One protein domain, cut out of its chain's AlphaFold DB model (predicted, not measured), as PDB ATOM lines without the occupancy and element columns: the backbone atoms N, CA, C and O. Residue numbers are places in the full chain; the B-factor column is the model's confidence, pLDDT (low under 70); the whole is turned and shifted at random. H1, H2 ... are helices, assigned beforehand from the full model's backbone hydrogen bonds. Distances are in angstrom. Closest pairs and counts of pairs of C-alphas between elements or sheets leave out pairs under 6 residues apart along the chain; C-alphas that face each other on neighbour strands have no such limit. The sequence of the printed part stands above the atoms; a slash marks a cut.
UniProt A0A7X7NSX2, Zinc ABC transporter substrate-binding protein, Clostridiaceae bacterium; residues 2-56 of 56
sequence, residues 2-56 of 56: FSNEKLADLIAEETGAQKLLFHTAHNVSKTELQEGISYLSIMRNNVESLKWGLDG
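Overview. This is residues 2 to 56 of the 56 residues of the protein "Zinc ABC transporter substrate-binding protein" of Clostridiaceae bacterium (UniProt A0A7X7NSX2). The longest helix, H3, lies along one side of a loose model, and a second long helix, H1, lies away from it with the extended residues 16 to 29 running through the space between. A short helix, H2, sits where the chain folds back into H3. The printed part has 55 residues and three named helices, in the order H1, H2, H3, with no named strand; the class is all helix. The radius of gyration of the C-alphas is 13.1 A, and the C-alphas span 36 by 28 by 16 A.

Arrangement. H3, residues 39 to 54, is apart from H1, residues 2 to 15. H2, residues 30 to 34, is apart from both. In H2 and H3 every O i to N i+4 pair is within hydrogen-bond range; in H1, 9 of 10 are.

Along the chain. H3 measures 22.2 A from C-alpha 39 at (21.873, -40.684, -23.741) to C-alpha 54 at (12.480, -60.789, -23.887). H1 measures 20.4 A from C-alpha 2 at (0.907, -38.613, -17.964) to C-alpha 15, and H2 6.1 A.

Size, cuts and confidence. The C-alphas farthest apart, of Glu 14 and Gly 36, are 36.2 A apart. The link from H1 to H2 is long, that from H2 to H3 tight. The printed part has no cut. Residues 2, 3 and 56 have pLDDT under 70.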
ATOM      1  N   PHE A   2       1.787 -38.280 -19.106       60.75
ATOM      2  CA  PHE A   2       0.907 -38.613 -17.964       60.75
ATOM      3  C   PHE A   2      -0.305 -39.516 -18.302       60.75
ATOM      4  O   PHE A   2      -0.685 -40.367 -17.504       60.75
ATOM      5  N   SER A   3      -0.897 -39.378 -19.496       67.12
ATOM      6  CA  SER A   3      -1.974 -40.278 -19.951       67.12
ATOM      7  C   SER A   3      -1.486 -41.687 -20.301       67.12
ATOM      8  O   SER A   3      -2.255 -42.634 -20.177       67.12
ATOM      9  N   ASN A   4      -0.222 -41.834 -20.711       78.94
ATOM     10  CA  ASN A   4       0.360 -43.140 -21.027       78.94
ATOM     11  C   ASN A   4       0.623 -43.934 -19.745       78.94
ATOM     12  O   ASN A   4       0.384 -45.134 -19.730       78.94
ATOM     13  N   GLU A   5       1.039 -43.259 -18.668       86.44
ATOM     14  CA  GLU A   5       1.255 -43.886 -17.358       86.44
ATOM     15  C   GLU A   5      -0.026 -44.530 -16.820       86.44
ATOM     16  O   GLU A   5      -0.040 -45.724 -16.550       86.44
ATOM     17  N   LYS A   6      -1.136 -43.779 -16.783       91.81
ATOM     18  CA  LYS A   6      -2.428 -44.301 -16.302       91.81
ATOM     19  C   LYS A   6      -2.945 -45.481 -17.120       91.81
ATOM     20  O   LYS A   6      -3.523 -46.407 -16.562       91.81
ATOM     21  N   LEU A   7      -2.781 -45.430 -18.443       93.75
ATOM     22  CA  LEU A   7      -3.194 -46.529 -19.313       93.75
ATOM     23  C   LEU A   7      -2.332 -47.773 -19.073       93.75
ATOM     24  O   LEU A   7      -2.862 -48.877 -19.013       93.75
ATOM     25  N   ALA A   8      -1.020 -47.598 -18.923       91.44
ATOM     26  CA  ALA A   8      -0.113 -48.699 -18.638       91.44
ATOM     27  C   ALA A   8      -0.379 -49.321 -17.255       91.44
ATOM     28  O   ALA A   8      -0.314 -50.541 -17.129       91.44
ATOM     29  N   ASP A   9      -0.734 -48.508 -16.255       93.75
ATOM     30  CA  ASP A   9      -1.148 -48.985 -14.929       93.75
ATOM     31  C   ASP A   9      -2.421 -49.834 -15.013       93.75
ATOM     32  O   ASP A   9      -2.454 -50.936 -14.474       93.75
ATOM     33  N   LEU A  10      -3.434 -49.370 -15.756       95.81
ATOM     34  CA  LEU A  10      -4.671 -50.128 -15.965       95.81
ATOM     35  C   LEU A  10      -4.409 -51.466 -16.674       95.81
ATOM     36  O   LEU A  10      -4.950 -52.490 -16.278       95.81
ATOM     37  N   ILE A  11      -3.568 -51.480 -17.712       95.25
ATOM     38  CA  ILE A  11      -3.205 -52.724 -18.410       95.25
ATOM     39  C   ILE A  11      -2.512 -53.695 -17.446       95.25
ATOM     40  O   ILE A  11      -2.829 -54.883 -17.454       95.25
ATOM     41  N   ALA A  12      -1.582 -53.209 -16.622       95.81
ATOM     42  CA  ALA A  12      -0.889 -54.028 -15.633       95.81
ATOM     43  C   ALA A  12      -1.861 -54.619 -14.596       95.81
ATOM     44  O   ALA A  12      -1.785 -55.811 -14.303       95.81
ATOM     45  N   GLU A  13      -2.804 -53.815 -14.098       97.25
ATOM     46  CA  GLU A  13      -3.842 -54.244 -13.151       97.25
ATOM     47  C   GLU A  13      -4.748 -55.336 -13.742       97.25
ATOM     48  O   GLU A  13      -4.951 -56.373 -13.116       97.25
ATOM     49  N   GLU A  14      -5.233 -55.144 -14.970       98.00
ATOM     50  CA  GLU A  14      -6.176 -56.065 -15.619       98.00
ATOM     51  C   GLU A  14      -5.525 -57.366 -16.112       98.00
ATOM     52  O   GLU A  14      -6.177 -58.407 -16.192       98.00
ATOM     53  N   THR A  15      -4.239 -57.332 -16.473       96.88
ATOM     54  CA  THR A  15      -3.548 -58.488 -17.078       96.88
ATOM     55  C   THR A  15      -2.605 -59.214 -16.124       96.88
ATOM     56  O   THR A  15      -2.167 -60.325 -16.428       96.88
ATOM     57  N   GLY A  16      -2.250 -58.596 -14.995       95.25
ATOM     58  CA  GLY A  16      -1.168 -59.054 -14.124       95.25
ATOM     59  C   GLY A  16       0.233 -58.867 -14.722       95.25
ATOM     60  O   GLY A  16       1.209 -59.337 -14.137       95.25
ATOM     61  N   ALA A  17       0.358 -58.208 -15.880       93.44
ATOM     62  CA  ALA A  17       1.648 -57.911 -16.486       93.44
ATOM     63  C   ALA A  17       2.387 -56.807 -15.718       93.44
ATOM     64  O   ALA A  17       1.783 -55.887 -15.170       93.44
ATOM     65  N   GLN A  18       3.719 -56.853 -15.727       92.00
ATOM     66  CA  GLN A  18       4.545 -55.801 -15.143       92.00
ATOM     67  C   GLN A  18       4.857 -54.711 -16.175       92.00
ATOM     68  O   GLN A  18       5.306 -54.994 -17.285       92.00
ATOM     69  N   LYS A  19       4.691 -53.444 -15.784       93.38
ATOM     70  CA  LYS A  19       5.132 -52.296 -16.584       93.38
ATOM     71  C   LYS A  19       6.653 -52.125 -16.493       93.38
ATOM     72  O   LYS A  19       7.209 -52.084 -15.396       93.38
ATOM     73  N   LEU A  20       7.310 -51.959 -17.641       94.00
ATOM     74  CA  LEU A  20       8.732 -51.619 -17.755       94.00
ATOM     75  C   LEU A  20       8.899 -50.298 -18.513       94.00
ATOM     76  O   LEU A  20       8.106 -49.981 -19.402       94.00
ATOM     77  N   LEU A  21       9.928 -49.523 -18.165       92.75
ATOM     78  CA  LEU A  21      10.199 -48.239 -18.805       92.75
ATOM     79  C   LEU A  21      11.040 -48.433 -20.071       92.75
ATOM     80  O   LEU A  21      12.124 -49.011 -20.027       92.75
ATOM     81  N   PHE A  22      10.582 -47.856 -21.180       93.56
ATOM     82  CA  PHE A  22      11.391 -47.676 -22.380       93.56
ATOM     83  C   PHE A  22      11.429 -46.194 -22.752       93.56
ATOM     84  O   PHE A  22      10.449 -45.621 -23.230       93.56
ATOM     85  N   HIS A  23      12.566 -45.554 -22.507       93.56
ATOM     86  CA  HIS A  23      12.727 -44.114 -22.621       93.56
ATOM     87  C   HIS A  23      13.307 -43.729 -23.992       93.56
ATOM     88  O   HIS A  23      14.418 -44.121 -24.350       93.56
ATOM     89  N   THR A  24      12.582 -42.917 -24.765       90.00
ATOM     90  CA  THR A  24      12.947 -42.562 -26.156       90.00
ATOM     91  C   THR A  24      14.102 -41.563 -26.268       90.00
ATOM     92  O   THR A  24      14.599 -41.326 -27.366       90.00
ATOM     93  N   ALA A  25      14.525 -40.968 -25.146       90.69
ATOM     94  CA  ALA A  25      15.532 -39.903 -25.059       90.69
ATOM     95  C   ALA A  25      15.160 -38.605 -25.798       90.69
ATOM     96  O   ALA A  25      16.006 -37.730 -25.960       90.69
ATOM     97  N   HIS A  26      13.903 -38.460 -26.227       87.81
ATOM     98  CA  HIS A  26      13.429 -37.254 -26.905       87.81
ATOM     99  C   HIS A  26      13.309 -36.068 -25.937       87.81
ATOM    100  O   HIS A  26      13.576 -34.931 -26.316       87.81
ATOM    101  N   ASN A  27      12.949 -36.344 -24.681       86.81
ATOM    102  CA  ASN A  27      12.866 -35.366 -23.603       86.81
ATOM    103  C   ASN A  27      13.635 -35.887 -22.386       86.81
ATOM    104  O   ASN A  27      13.760 -37.093 -22.209       86.81
ATOM    105  N   VAL A  28      14.139 -34.973 -21.560       89.19
ATOM    106  CA  VAL A  28      14.807 -35.280 -20.291       89.19
ATOM    107  C   VAL A  28      14.212 -34.354 -19.237       89.19
ATOM    108  O   VAL A  28      14.070 -33.149 -19.469       89.19
ATOM    109  N   SER A  29      13.811 -34.905 -18.095       89.31
ATOM    110  CA  SER A  29      13.261 -34.126 -16.989       89.31
ATOM    111  C   SER A  29      14.325 -33.224 -16.356       89.31
ATOM    112  O   SER A  29      15.531 -33.419 -16.512       89.31
ATOM    113  N   LYS A  30      13.884 -32.219 -15.590       92.56
ATOM    114  CA  LYS A  30      14.810 -31.348 -14.848       92.56
ATOM    115  C   LYS A  30      15.686 -32.141 -13.877       92.56
ATOM    116  O   LYS A  30      16.859 -31.815 -13.742       92.56
ATOM    117  N   THR A  31      15.118 -33.153 -13.229       92.12
ATOM    118  CA  THR A  31      15.831 -34.011 -12.281       92.12
ATOM    119  C   THR A  31      16.897 -34.834 -12.995       92.12
ATOM    120  O   THR A  31      18.058 -34.759 -12.622       92.12
ATOM    121  N   GLU A  32      16.545 -35.515 -14.086       91.38
ATOM    122  CA  GLU A  32      17.510 -36.296 -14.875       91.38
ATOM    123  C   GLU A  32      18.634 -35.414 -15.438       91.38
ATOM    124  O   GLU A  32      19.798 -35.813 -15.466       91.38
ATOM    125  N   LEU A  33      18.313 -34.178 -15.835       91.75
ATOM    126  CA  LEU A  33      19.321 -33.212 -16.262       91.75
ATOM    127  C   LEU A  33      20.261 -32.820 -15.110       91.75
ATOM    128  O   LEU A  33      21.472 -32.753 -15.307       91.75
ATOM    129  N   GLN A  34      19.720 -32.573 -13.913       95.50
ATOM    130  CA  GLN A  34      20.501 -32.262 -12.710       95.50
ATOM    131  C   GLN A  34      21.371 -33.441 -12.257       95.50
ATOM    132  O   GLN A  34      22.477 -33.229 -11.766       95.50
ATOM    133  N   GLU A  35      20.905 -34.669 -12.465       95.69
ATOM    134  CA  GLU A  35      21.625 -35.911 -12.175       95.69
ATOM    135  C   GLU A  35      22.681 -36.259 -13.238       95.69
ATOM    136  O   GLU A  35      23.414 -37.237 -13.095       95.69
ATOM    137  N   GLY A  36      22.796 -35.461 -14.306       94.56
ATOM    138  CA  GLY A  36      23.767 -35.694 -15.373       94.56
ATOM    139  C   GLY A  36      23.447 -36.929 -16.219       94.56
ATOM    140  O   GLY A  36      24.357 -37.550 -16.775       94.56
ATOM    141  N   ILE A  37      22.169 -37.305 -16.323       95.44
ATOM    142  CA  ILE A  37      21.724 -38.418 -17.159       95.44
ATOM    143  C   ILE A  37      22.089 -38.134 -18.618       95.44
ATOM    144  O   ILE A  37      21.718 -37.120 -19.207       95.44
ATOM    145  N   SER A  38      22.835 -39.063 -19.207       94.75
ATOM    146  CA  SER A  38      23.256 -39.006 -20.602       94.75
ATOM    147  C   SER A  38      22.401 -39.930 -21.465       94.75
ATOM    148  O   SER A  38      21.778 -40.869 -20.968       94.75
ATOM    149  N   TYR A  39      22.465 -39.747 -22.783       94.50
ATOM    150  CA  TYR A  39      21.873 -40.684 -23.741       94.50
ATOM    151  C   TYR A  39      22.304 -42.142 -23.490       94.50
ATOM    152  O   TYR A  39      21.482 -43.056 -23.506       94.50
ATOM    153  N   LEU A  40      23.590 -42.366 -23.190       96.88
ATOM    154  CA  LEU A  40      24.126 -43.694 -22.877       96.88
ATOM    155  C   LEU A  40      23.543 -44.269 -21.581       96.88
ATOM    156  O   LEU A  40      23.316 -45.472 -21.501       96.88
ATOM    157  N   SER A  41      23.295 -43.426 -20.578       95.69
ATOM    158  CA  SER A  41      22.643 -43.824 -19.326       95.69
ATOM    159  C   SER A  41      21.223 -44.331 -19.599       95.69
ATOM    160  O   SER A  41      20.859 -45.421 -19.168       95.69
ATOM    161  N   ILE A  42      20.462 -43.580 -20.401       96.56
ATOM    162  CA  ILE A  42      19.094 -43.922 -20.805       96.56
ATOM    163  C   ILE A  42      19.068 -45.251 -21.568       96.56
ATOM    164  O   ILE A  42      18.310 -46.155 -21.229       96.56
ATOM    165  N   MET A  43      19.923 -45.403 -22.584       97.31
ATOM    166  CA  MET A  43      19.919 -46.605 -23.422       97.31
ATOM    167  C   MET A  43      20.352 -47.859 -22.662       97.31
ATOM    168  O   MET A  43      19.836 -48.940 -22.936       97.31
ATOM    169  N   ARG A  44      21.245 -47.736 -21.673       97.31
ATOM    170  CA  ARG A  44      21.584 -48.857 -20.784       97.31
ATOM    171  C   ARG A  44      20.374 -49.312 -19.966       97.31
ATOM    172  O   ARG A  44      20.116 -50.508 -19.921       97.31
ATOM    173  N   ASN A  45      19.594 -48.383 -19.413       96.50
ATOM    174  CA  ASN A  45      18.362 -48.724 -18.691       96.50
ATOM    175  C   ASN A  45      17.314 -49.380 -19.608       96.50
ATOM    176  O   ASN A  45      16.656 -50.343 -19.207       96.50
ATOM    177  N   ASN A  46      17.196 -48.910 -20.854       97.00
ATOM    178  CA  ASN A  46      16.326 -49.539 -21.849       97.00
ATOM    179  C   ASN A  46      16.748 -50.985 -22.136       97.00
ATOM    180  O   ASN A  46      15.891 -51.856 -22.217       97.00
ATOM    181  N   VAL A  47      18.051 -51.254 -22.273       97.50
ATOM    182  CA  VAL A  47      18.566 -52.615 -22.493       97.50
ATOM    183  C   VAL A  47      18.208 -53.540 -21.331       97.50
ATOM    184  O   VAL A  47      17.772 -54.659 -21.579       97.50
ATOM    185  N   GLU A  48      18.340 -53.088 -20.083       96.81
ATOM    186  CA  GLU A  48      17.958 -53.904 -18.921       96.81
ATOM    187  C   GLU A  48      16.454 -54.209 -18.903       96.81
ATOM    188  O   GLU A  48      16.060 -55.349 -18.662       96.81
ATOM    189  N   SER A  49      15.614 -53.234 -19.259       95.88
ATOM    190  CA  SER A  49      14.167 -53.452 -19.390       95.88
ATOM    191  C   SER A  49      13.829 -54.417 -20.534       95.88
ATOM    192  O   SER A  49      12.990 -55.300 -20.375       95.88
ATOM    193  N   LEU A  50      14.506 -54.294 -21.679       95.81
ATOM    194  CA  LEU A  50      14.304 -55.186 -22.821       95.81
ATOM    195  C   LEU A  50      14.706 -56.627 -22.508       95.81
ATOM    196  O   LEU A  50      13.960 -57.532 -22.860       95.81
ATOM    197  N   LYS A  51      15.839 -56.849 -21.832       96.31
ATOM    198  CA  LYS A  51      16.244 -58.192 -21.388       96.31
ATOM    199  C   LYS A  51      15.164 -58.825 -20.524       96.31
ATOM    200  O   LYS A  51      14.762 -59.949 -20.779       96.31
ATOM    201  N   TRP A  52      14.640 -58.075 -19.556       94.44
ATOM    202  CA  TRP A  52      13.586 -58.578 -18.679       94.44
ATOM    203  C   TRP A  52      12.326 -58.986 -19.459       94.44
ATOM    204  O   TRP A  52      11.731 -60.015 -19.167       94.44
ATOM    205  N   GLY A  53      11.933 -58.204 -20.469       93.25
ATOM    206  CA  GLY A  53      10.752 -58.493 -21.287       93.25
ATOM    207  C   GLY A  53      10.941 -59.542 -22.392       93.25
ATOM    208  O   GLY A  53       9.941 -60.049 -22.893       93.25
ATOM    209  N   LEU A  54      12.177 -59.838 -22.807       93.75
ATOM    210  CA  LEU A  54      12.480 -60.789 -23.887       93.75
ATOM    211  C   LEU A  54      12.979 -62.146 -23.382       93.75
ATOM    212  O   LEU A  54      12.735 -63.153 -24.042       93.75
ATOM    213  N   ASP A  55      13.677 -62.162 -22.246       88.12
ATOM    214  CA  ASP A  55      14.256 -63.372 -21.656       88.12
ATOM    215  C   ASP A  55      13.352 -63.991 -20.561       88.12
ATOM    216  O   ASP A  55      13.730 -65.004 -19.966       88.12
ATOM    217  N   GLY A  56      12.199 -63.370 -20.270       59.78
ATOM    218  CA  GLY A  56      11.208 -63.791 -19.265       59.78
ATOM    219  C   GLY A  56      10.239 -64.876 -19.724       59.78
ATOM    220  O   GLY A  56       9.870 -64.892 -20.920       59.78
TER     221      GLY A  56